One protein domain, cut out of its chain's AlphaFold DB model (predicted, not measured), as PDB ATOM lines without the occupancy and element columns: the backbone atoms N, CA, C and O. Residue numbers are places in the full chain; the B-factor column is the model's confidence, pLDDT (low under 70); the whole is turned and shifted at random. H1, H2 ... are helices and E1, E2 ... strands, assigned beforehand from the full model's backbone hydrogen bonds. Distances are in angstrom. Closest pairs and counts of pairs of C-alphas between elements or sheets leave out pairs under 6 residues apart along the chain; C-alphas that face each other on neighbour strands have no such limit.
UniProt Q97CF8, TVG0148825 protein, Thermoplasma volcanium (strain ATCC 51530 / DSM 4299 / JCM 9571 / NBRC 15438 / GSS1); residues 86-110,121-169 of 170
ATOM      1  N   ASP A  86     106.079 -16.670  23.488       88.00
ATOM      2  CA  ASP A  86     107.235 -17.583  23.470       88.00
ATOM      3  C   ASP A  86     107.708 -17.873  22.037       88.00
ATOM      4  O   ASP A  86     108.902 -17.963  21.767       88.00
ATOM      5  N   ILE A  87     106.765 -17.977  21.094       88.44
ATOM      6  CA  ILE A  87     107.026 -18.187  19.665       88.44
ATOM      7  C   ILE A  87     106.315 -17.089  18.882       88.44
ATOM      8  O   ILE A  87     105.097 -16.927  18.991       88.44
ATOM      9  N   SER A  88     107.068 -16.351  18.070       86.81
ATOM     10  CA  SER A  88     106.566 -15.200  17.322       86.81
ATOM     11  C   SER A  88     106.640 -15.412  15.812       86.81
ATOM     12  O   SER A  88     107.672 -15.808  15.258       86.81
ATOM     13  N   ASN A  89     105.533 -15.095  15.135       87.44
ATOM     14  CA  ASN A  89     105.543 -14.824  13.700       87.44
ATOM     15  C   ASN A  89     105.682 -13.317  13.541       87.44
ATOM     16  O   ASN A  89     104.716 -12.566  13.688       87.44
ATOM     17  N   ALA A  90     106.901 -12.882  13.270       85.31
ATOM     18  CA  ALA A  90     107.249 -11.486  13.315       85.31
ATOM     19  C   ALA A  90     107.042 -10.800  11.961       85.31
ATOM     20  O   ALA A  90     107.221 -11.380  10.885       85.31
ATOM     21  N   CYS A  91     106.719  -9.518  12.017       84.00
ATOM     22  CA  CYS A  91     106.821  -8.614  10.889       84.00
ATOM     23  C   CYS A  91     107.900  -7.582  11.183       84.00
ATOM     24  O   CYS A  91     107.982  -7.047  12.294       84.00
ATOM     25  N   ARG A  92     108.706  -7.285  10.163       73.06
ATOM     26  CA  ARG A  92     109.495  -6.063  10.171       73.06
ATOM     27  C   ARG A  92     108.529  -4.910   9.974       73.06
ATOM     28  O   ARG A  92     107.984  -4.748   8.878       73.06
ATOM     29  N   ASP A  93     108.366  -4.097  11.009       62.38
ATOM     30  CA  ASP A  93     107.706  -2.827  10.801       62.38
ATOM     31  C   ASP A  93     108.630  -1.959   9.948       62.38
ATOM     32  O   ASP A  93     109.815  -1.772  10.253       62.38
ATOM     33  N   ARG A  94     108.109  -1.502   8.810       45.88
ATOM     34  CA  ARG A  94     108.831  -0.634   7.885       45.88
ATOM     35  C   ARG A  94     108.807   0.769   8.496       45.88
ATOM     36  O   ARG A  94     108.264   1.699   7.916       45.88
ATOM     37  N   THR A  95     109.494   0.952   9.620       45.38
ATOM     38  CA  THR A  95     110.161   2.226   9.908       45.38
ATOM     39  C   THR A  95     111.273   2.373   8.869       45.38
ATOM     40  O   THR A  95     112.453   2.191   9.153       45.38
ATOM     41  N   GLY A  96     110.885   2.572   7.603       35.16
ATOM     42  CA  GLY A  96     111.810   2.901   6.528       35.16
ATOM     43  C   GLY A  96     112.594   4.122   6.957       35.16
ATOM     44  O   GLY A  96     111.980   4.970   7.592       35.16
ATOM     45  N   TYR A  97     113.906   4.148   6.678       35.75
ATOM     46  CA  TYR A  97     114.841   5.245   6.960       35.75
ATOM     47  C   TYR A  97     114.178   6.396   7.714       35.75
ATOM     48  O   TYR A  97     113.824   7.411   7.113       35.75
ATOM     49  N   SER A  98     113.925   6.217   9.015       36.91
ATOM     50  CA  SER A  98     113.469   7.343   9.808       36.91
ATOM     51  C   SER A  98     114.715   8.179   9.945       36.91
ATOM     52  O   SER A  98     115.578   7.925  10.779       36.91
ATOM     53  N   LEU A  99     114.876   9.112   9.016       37.28
ATOM     54  CA  LEU A  99     115.854  10.170   9.071       37.28
ATOM     55  C   LEU A  99     115.423  11.067  10.235       37.28
ATOM     56  O   LEU A  99     114.944  12.177  10.045       37.28
ATOM     57  N   THR A 100     115.513  10.556  11.465       36.59
ATOM     58  CA  THR A 100     115.269  11.341  12.664       36.59
ATOM     59  C   THR A 100     116.544  12.128  12.910       36.59
ATOM     60  O   THR A 100     117.384  11.763  13.736       36.59
ATOM     61  N   VAL A 101     116.721  13.206  12.141       34.25
ATOM     62  CA  VAL A 101     117.670  14.265  12.485       34.25
ATOM     63  C   VAL A 101     117.167  14.845  13.801       34.25
ATOM     64  O   VAL A 101     116.302  15.709  13.839       34.25
ATOM     65  N   SER A 102     117.671  14.292  14.900       36.28
ATOM     66  CA  SER A 102     117.310  14.698  16.261       36.28
ATOM     67  C   SER A 102     118.116  15.922  16.712       36.28
ATOM     68  O   SER A 102     118.160  16.231  17.898       36.28
ATOM     69  N   ASP A 103     118.770  16.622  15.779       36.72
ATOM     70  CA  ASP A 103     119.607  17.775  16.079       36.72
ATOM     71  C   ASP A 103     118.795  19.063  15.903       36.72
ATOM     72  O   ASP A 103     118.382  19.450  14.807       36.72
ATOM     73  N   HIS A 104     118.567  19.740  17.026       35.31
ATOM     74  CA  HIS A 104     117.912  21.035  17.095       35.31
ATOM     75  C   HIS A 104     118.681  22.047  16.223       35.31
ATOM     76  O   HIS A 104     119.820  22.419  16.508       35.31
ATOM     77  N   HIS A 105     118.045  22.476  15.131       37.50
ATOM     78  CA  HIS A 105     118.642  23.081  13.933       37.50
ATOM     79  C   HIS A 105     119.431  24.399  14.109       37.50
ATOM     80  O   HIS A 105     119.919  24.938  13.110       37.50
ATOM     81  N   ARG A 106     119.573  24.936  15.329       33.97
ATOM     82  CA  ARG A 106     120.102  26.291  15.562       33.97
ATOM     83  C   ARG A 106     121.346  26.368  16.453       33.97
ATOM     84  O   ARG A 106     122.195  27.201  16.181       33.97
ATOM     85  N   SER A 107     121.521  25.492  17.446       38.88
ATOM     86  CA  SER A 107     122.610  25.637  18.437       38.88
ATOM     87  C   SER A 107     123.916  24.919  18.076       38.88
ATOM     88  O   SER A 107     124.971  25.260  18.607       38.88
ATOM     89  N   VAL A 108     123.873  23.932  17.173       40.97
ATOM     90  CA  VAL A 108     125.067  23.159  16.780       40.97
ATOM     91  C   VAL A 108     125.889  23.889  15.709       40.97
ATOM     92  O   VAL A 108     127.115  23.828  15.746       40.97
ATOM     93  N   ARG A 109     125.238  24.638  14.802       38.75
ATOM     94  CA  ARG A 109     125.933  25.386  13.733       38.75
ATOM     95  C   ARG A 109     126.804  26.528  14.256       38.75
ATOM     96  O   ARG A 109     127.825  26.809  13.649       38.75
ATOM     97  N   GLU A 110     126.428  27.156  15.369       43.47
ATOM     98  CA  GLU A 110     127.251  28.208  15.983       43.47
ATOM     99  C   GLU A 110     128.447  27.641  16.761       43.47
ATOM    100  O   GLU A 110     129.449  28.329  16.917       43.47
ATOM    101  N   TYR A 121     123.094   9.925  10.305       59.91
ATOM    102  CA  TYR A 121     121.884   9.098  10.178       59.91
ATOM    103  C   TYR A 121     121.707   8.221  11.428       59.91
ATOM    104  O   TYR A 121     122.666   7.606  11.892       59.91
ATOM    105  N   ARG A 122     120.493   8.152  11.988       68.06
ATOM    106  CA  ARG A 122     120.134   7.177  13.027       68.06
ATOM    107  C   ARG A 122     119.179   6.159  12.413       68.06
ATOM    108  O   ARG A 122     118.074   6.495  12.019       68.06
ATOM    109  N   TYR A 123     119.623   4.919  12.330       74.62
ATOM    110  CA  TYR A 123     118.832   3.780  11.892       74.62
ATOM    111  C   TYR A 123     118.065   3.231  13.087       74.62
ATOM    112  O   TYR A 123     118.663   2.984  14.131       74.62
ATOM    113  N   SER A 124     116.762   3.022  12.948       79.56
ATOM    114  CA  SER A 124     115.941   2.336  13.945       79.56
ATOM    115  C   SER A 124     115.321   1.092  13.333       79.56
ATOM    116  O   SER A 124     114.844   1.140  12.202       79.56
ATOM    117  N   PHE A 125     115.297  -0.001  14.084       80.75
ATOM    118  CA  PHE A 125     114.710  -1.260  13.658       80.75
ATOM    119  C   PHE A 125     113.732  -1.758  14.715       80.75
ATOM    120  O   PHE A 125     114.106  -1.893  15.879       80.75
ATOM    121  N   ALA A 126     112.498  -2.039  14.298       86.19
ATOM    122  CA  ALA A 126     111.420  -2.514  15.153       86.19
ATOM    123  C   ALA A 126     110.861  -3.844  14.624       86.19
ATOM    124  O   ALA A 126     110.624  -4.009  13.424       86.19
ATOM    125  N   ILE A 127     110.647  -4.793  15.530       87.25
ATOM    126  CA  ILE A 127     110.110  -6.123  15.247       87.25
ATOM    127  C   ILE A 127     108.816  -6.274  16.029       87.25
ATOM    128  O   ILE A 127     108.800  -6.093  17.247       87.25
ATOM    129  N   MET A 128     107.740  -6.623  15.329       88.81
ATOM    130  CA  MET A 128     106.411  -6.795  15.905       88.81
ATOM    131  C   MET A 128     105.946  -8.240  15.748       88.81
ATOM    132  O   MET A 128     106.047  -8.799  14.660       88.81
ATOM    133  N   ASP A 129     105.396  -8.829  16.808       89.62
ATOM    134  CA  ASP A 129     104.653 -10.084  16.712       89.62
ATOM    135  C   ASP A 129     103.285  -9.839  16.058       89.62
ATOM    136  O   ASP A 129     102.486  -9.025  16.525       89.62
ATOM    137  N   LEU A 130     102.994 -10.564  14.978       88.38
ATOM    138  CA  LEU A 130     101.771 -10.378  14.194       88.38
ATOM    139  C   LEU A 130     100.506 -10.804  14.941       88.38
ATOM    140  O   LEU A 130      99.436 -10.250  14.686       88.38
ATOM    141  N   LYS A 131     100.608 -11.784  15.847       88.88
ATOM    142  CA  LYS A 131      99.449 -12.317  16.575       88.88
ATOM    143  C   LYS A 131      98.949 -11.315  17.611       88.88
ATOM    144  O   LYS A 131      97.757 -11.032  17.682       88.88
ATOM    145  N   THR A 132      99.861 -10.780  18.414       89.25
ATOM    146  CA  THR A 132      99.543  -9.863  19.513       89.25
ATOM    147  C   THR A 132      99.587  -8.393  19.111       89.25
ATOM    148  O   THR A 132      99.108  -7.553  19.879       89.25
ATOM    149  N   ARG A 133     100.157  -8.084  17.935       87.62
ATOM    150  CA  ARG A 133     100.517  -6.730  17.475       87.62
ATOM    151  C   ARG A 133     101.431  -5.992  18.453       87.62
ATOM    152  O   ARG A 133     101.435  -4.764  18.504       87.62
ATOM    153  N   MET A 134     102.177  -6.735  19.267       88.06
ATOM    154  CA  MET A 134     103.101  -6.168  20.233       88.06
ATOM    155  C   MET A 134     104.498  -6.093  19.622       88.06
ATOM    156  O   MET A 134     104.968  -7.056  19.014       88.06
ATOM    157  N   TYR A 135     105.178  -4.961  19.793       88.88
ATOM    158  CA  TYR A 135     106.609  -4.897  19.508       88.88
ATOM    159  C   TYR A 135     107.356  -5.812  20.478       88.88
ATOM    160  O   TYR A 135     107.106  -5.783  21.679       88.88
ATOM    161  N   ILE A 136     108.253  -6.636  19.951       90.38
ATOM    162  CA  ILE A 136     109.040  -7.618  20.711       90.38
ATOM    163  C   ILE A 136     110.539  -7.321  20.668       90.38
ATOM    164  O   ILE A 136     111.299  -7.852  21.469       90.38
ATOM    165  N   GLY A 137     110.969  -6.434  19.770       88.06
ATOM    166  CA  GLY A 137     112.341  -5.949  19.706       88.06
ATOM    167  C   GLY A 137     112.396  -4.570  19.070       88.06
ATOM    168  O   GLY A 137     111.716  -4.314  18.076       88.06
ATOM    169  N   TYR A 138     113.209  -3.685  19.636       86.94
ATOM    170  CA  TYR A 138     113.472  -2.359  19.089       86.94
ATOM    171  C   TYR A 138     114.920  -1.969  19.359       86.94
ATOM    172  O   TYR A 138     115.403  -2.122  20.478       86.94
ATOM    173  N   ALA A 139     115.608  -1.424  18.365       83.94
ATOM    174  CA  ALA A 139     116.925  -0.842  18.572       83.94
ATOM    175  C   ALA A 139     117.170   0.329  17.630       83.94
ATOM    176  O   ALA A 139     116.645   0.369  16.519       83.94
ATOM    177  N   SER A 140     118.023   1.262  18.059       80.81
ATOM    178  CA  SER A 140     118.526   2.333  17.202       80.81
ATOM    179  C   SER A 140     120.053   2.386  17.192       80.81
ATOM    180  O   SER A 140     120.716   2.053  18.180       80.81
ATOM    181  N   PHE A 141     120.633   2.755  16.052       77.62
ATOM    182  CA  PHE A 141     122.073   2.820  15.860       77.62
ATOM    183  C   PHE A 141     122.478   3.841  14.799       77.62
ATOM    184  O   PHE A 141     121.719   4.132  13.888       77.62
ATOM    185  N   VAL A 142     123.687   4.391  14.904       76.81
ATOM    186  CA  VAL A 142     124.164   5.449  13.990       76.81
ATOM    187  C   VAL A 142     124.856   4.875  12.746       76.81
ATOM    188  O   VAL A 142     124.906   5.518  11.706       76.81
ATOM    189  N   ARG A 143     125.399   3.654  12.832       77.25
ATOM    190  CA  ARG A 143     126.257   3.090  11.778       77.25
ATOM    191  C   ARG A 143     125.483   2.434  10.634       77.25
ATOM    192  O   ARG A 143     125.829   2.669   9.483       77.25
ATOM    193  N   SER A 144     124.497   1.580  10.929       77.06
ATOM    194  CA  SER A 144     123.750   0.840   9.902       77.06
ATOM    195  C   SER A 144     122.417   0.266  10.406       77.06
ATOM    196  O   SER A 144     122.236   0.049  11.607       77.06
ATOM    197  N   GLU A 145     121.500  -0.033   9.476       74.19
ATOM    198  CA  GLU A 145     120.260  -0.788   9.745       74.19
ATOM    199  C   GLU A 145     120.560  -2.223  10.200       74.19
ATOM    200  O   GLU A 145     119.898  -2.729  11.101       74.19
ATOM    201  N   SER A 146     121.592  -2.857   9.631       82.06
ATOM    202  CA  SER A 146     122.005  -4.218  10.000       82.06
ATOM    203  C   SER A 146     122.406  -4.310  11.476       82.06
ATOM    204  O   SER A 146     121.963  -5.207  12.190       82.06
ATOM    205  N   ASP A 147     123.163  -3.328  11.976       84.19
ATOM    206  CA  ASP A 147     123.536  -3.265  13.393       84.19
ATOM    207  C   ASP A 147     122.309  -3.058  14.295       84.19
ATOM    208  O   ASP A 147     122.208  -3.664  15.366       84.19
ATOM    209  N   ALA A 148     121.355  -2.220  13.872       82.88
ATOM    210  CA  ALA A 148     120.096  -2.034  14.591       82.88
ATOM    211  C   ALA A 148     119.272  -3.334  14.614       82.88
ATOM    212  O   ALA A 148     118.778  -3.727  15.670       82.88
ATOM    213  N   TYR A 149     119.200  -4.064  13.500       84.31
ATOM    214  CA  TYR A 149     118.544  -5.370  13.433       84.31
ATOM    215  C   TYR A 149     119.179  -6.391  14.383       84.31
ATOM    216  O   TYR A 149     118.471  -7.052  15.145       84.31
ATOM    217  N   GLN A 150     120.512  -6.498  14.387       88.25
ATOM    218  CA  GLN A 150     121.222  -7.423  15.272       88.25
ATOM    219  C   GLN A 150     120.959  -7.100  16.745       88.25
ATOM    220  O   GLN A 150     120.721  -8.007  17.539       88.25
ATOM    221  N   LYS A 151     120.941  -5.815  17.119       89.81
ATOM    222  CA  LYS A 151     120.597  -5.394  18.485       89.81
ATOM    223  C   LYS A 151     119.147  -5.706  18.851       89.81
ATOM    224  O   LYS A 151     118.907  -6.231  19.932       89.81
ATOM    225  N   ALA A 152     118.197  -5.438  17.956       87.62
ATOM    226  CA  ALA A 152     116.794  -5.782  18.180       87.62
ATOM    227  C   ALA A 152     116.607  -7.304  18.336       87.62
ATOM    228  O   ALA A 152     115.859  -7.750  19.199       87.62
ATOM    229  N   SER A 153     117.343  -8.102  17.559       88.62
ATOM    230  CA  SER A 153     117.327  -9.570  17.633       88.62
ATOM    231  C   SER A 153     117.923 -10.103  18.938       88.62
ATOM    232  O   SER A 153     117.431 -11.093  19.478       88.62
ATOM    233  N   ARG A 154     118.951  -9.432  19.480       92.62
ATOM    234  CA  ARG A 154     119.494  -9.749  20.810       92.62
ATOM    235  C   ARG A 154     118.448  -9.542  21.898       92.62
ATOM    236  O   ARG A 154     118.230 -10.464  22.662       92.62
ATOM    237  N   ILE A 155     117.715  -8.424  21.880       89.69
ATOM    238  CA  ILE A 155     116.623  -8.175  22.842       89.69
ATOM    239  C   ILE A 155     115.580  -9.301  22.803       89.69
ATOM    240  O   ILE A 155     115.157  -9.785  23.844       89.69
ATOM    241  N   ILE A 156     115.187  -9.748  21.608       90.88
ATOM    242  CA  ILE A 156     114.230 -10.855  21.443       90.88
ATOM    243  C   ILE A 156     114.786 -12.155  22.041       90.88
ATOM    244  O   ILE A 156     114.059 -12.891  22.708       90.88
ATOM    245  N   SER A 157     116.078 -12.409  21.828       91.50
ATOM    246  CA  SER A 157     116.772 -13.586  22.361       91.50
ATOM    247  C   SER A 157     116.881 -13.533  23.889       91.50
ATOM    248  O   SER A 157     116.600 -14.528  24.550       91.50
ATOM    249  N   ASP A 158     117.204 -12.367  24.454       92.38
ATOM    250  CA  ASP A 158     117.279 -12.125  25.903       92.38
ATOM    251  C   ASP A 158     115.905 -12.284  26.577       92.38
ATOM    252  O   ASP A 158     115.802 -12.705  27.730       92.38
ATOM    253  N   LEU A 159     114.830 -11.984  25.843       90.69
ATOM    254  CA  LEU A 159     113.451 -12.226  26.264       90.69
ATOM    255  C   LEU A 159     113.017 -13.696  26.130       90.69
ATOM    256  O   LEU A 159     111.926 -14.032  26.584       90.69
ATOM    257  N   GLY A 160     113.848 -14.564  25.541       91.19
ATOM    258  CA  GLY A 160     113.557 -15.986  25.351       91.19
ATOM    259  C   GLY A 160     112.556 -16.286  24.232       91.19
ATOM    260  O   GLY A 160     111.986 -17.372  24.205       91.19
ATOM    261  N   ILE A 161     112.329 -15.344  23.315       91.50
ATOM    262  CA  ILE A 161     111.322 -15.476  22.259       91.50
ATOM    263  C   ILE A 161     111.943 -16.150  21.034       91.50
ATOM    264  O   ILE A 161     112.920 -15.665  20.461       91.50
ATOM    265  N   GLN A 162     111.335 -17.235  20.568       91.38
ATOM    266  CA  GLN A 162     111.724 -17.900  19.330       91.38
ATOM    267  C   GLN A 162     111.027 -17.256  18.128       91.38
ATOM    268  O   GLN A 162     109.799 -17.166  18.067       91.38
ATOM    269  N   ILE A 163     111.804 -16.823  17.137       88.19
ATOM    270  CA  ILE A 163     111.259 -16.305  15.879       88.19
ATOM    271  C   ILE A 163     111.042 -17.471  14.914       88.19
ATOM    272  O   ILE A 163     112.000 -18.091  14.465       88.19
ATOM    273  N   ASN A 164     109.785 -17.729  14.553       88.19
ATOM    274  CA  ASN A 164     109.434 -18.773  13.587       88.19
ATOM    275  C   ASN A 164     109.517 -18.274  12.136       88.19
ATOM    276  O   ASN A 164     109.984 -18.967  11.238       88.19
ATOM    277  N   SER A 165     109.062 -17.047  11.888       84.31
ATOM    278  CA  SER A 165     109.186 -16.405  10.580       84.31
ATOM    279  C   SER A 165     109.286 -14.895  10.734       84.31
ATOM    280  O   SER A 165     108.696 -14.324  11.650       84.31
ATOM    281  N   VAL A 166     110.023 -14.247   9.828       83.94
ATOM    282  CA  VAL A 166     110.059 -12.784   9.708       83.94
ATOM    283  C   VAL A 166     109.555 -12.410   8.327       83.94
ATOM    284  O   VAL A 166     110.161 -12.765   7.316       83.94
ATOM    285  N   ARG A 167     108.447 -11.676   8.271       81.81
ATOM    286  CA  ARG A 167     107.949 -11.103   7.019       81.81
ATOM    287  C   ARG A 167     108.555  -9.722   6.816       81.81
ATOM    288  O   ARG A 167     108.493  -8.868   7.700       81.81
ATOM    289  N   LEU A 168     109.122  -9.499   5.636       67.62
ATOM    290  CA  LEU A 168     109.493  -8.169   5.175       67.62
ATOM    291  C   LEU A 168     108.268  -7.565   4.485       67.62
ATOM    292  O   LEU A 168     107.774  -8.141   3.515       67.62
ATOM    293  N   ASN A 169     107.785  -6.414   4.960       54.22
ATOM    294  CA  ASN A 169     106.855  -5.606   4.172       54.22
ATOM    295  C   ASN A 169     107.540  -5.252   2.836       54.22
ATOM    296  O   ASN A 169     108.604  -4.620   2.840       54.22
TER     297      ASN A 169
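What this domain is: This is residues 86 to 110 and 121 to 169 of the 170 residues of the protein "TVG0148825 protein" of Thermoplasma volcanium (strain ATCC 51530 / DSM 4299 / JCM 9571 / NBRC 15438 / GSS1) (UniProt Q97CF8). A small, strongly twisted sheet of four strands curls round one helix, H2, and a long arm leads away from E1, its free residues 103 to 110 sticking out with the short H1. You will find 74 printed residues, with E1, H1, E2, E3, H2, E4 along the chain and a mixed sheet in the order E3, E2, E1, E4; the class is mixed, helices and strands. The whole is loose, with a radius of gyration of the C-alphas of 14.5 A, and spans 51 by 23 by 18 A, the arm making the length.

How they stand to each other: Start at E1, residues 87 to 93, parallel to E4, residues 162 to 168, at 26 degrees, with N 88 and O 162 2.9 A apart. On its other side E1 is antiparallel to E2, residues 123 to 129, at 140 degrees; look at N 91 and O 128, 2.8 A. H1, residues 107 to 110, is not on the sheet and is too short for an O i to N i+4 pair; its one O i to N i+3 pair is not within hydrogen-bond range. E2 and E3, residues 134 to 141, form a hairpin at 167 degrees, with N 125 and O 139 2.8 A apart. H2, residues 145 to 158, is on one face of the sheet, making two layers, helix over sheet; its closest C-alphas to E3 are those of Gly 137 and Ala 152, 4.7 A. Every O i to N i+4 pair of H2 is within hydrogen-bond range. E3, H2 and E4 make a split strand-helix-strand unit, two strands of one sheet that are not neighbours, joined through a helix, with E2 and E1 between them in the sheet, and its crossover is right-handed.

Where its parts are: Find C-alpha 87 at (107.026, -18.187, 19.665), where E1 begins its 17.7 A. H1 spans 5.8 A, E2 20.4 A, E3 21.4 A and H2 20.0 A. E4 covers 17.3 A to C-alpha 168 at (109.493, -8.169, 5.175).

The domain as a whole: Residues 111 to 120 are not printed, and C-alphas 110 and 121 are 20.7 A apart across this cut. The link from E1 to H1 is long, 13 residues. Look for pLDDT under 70 at residues 93 to 110, 121 to 122 and 168 to 169.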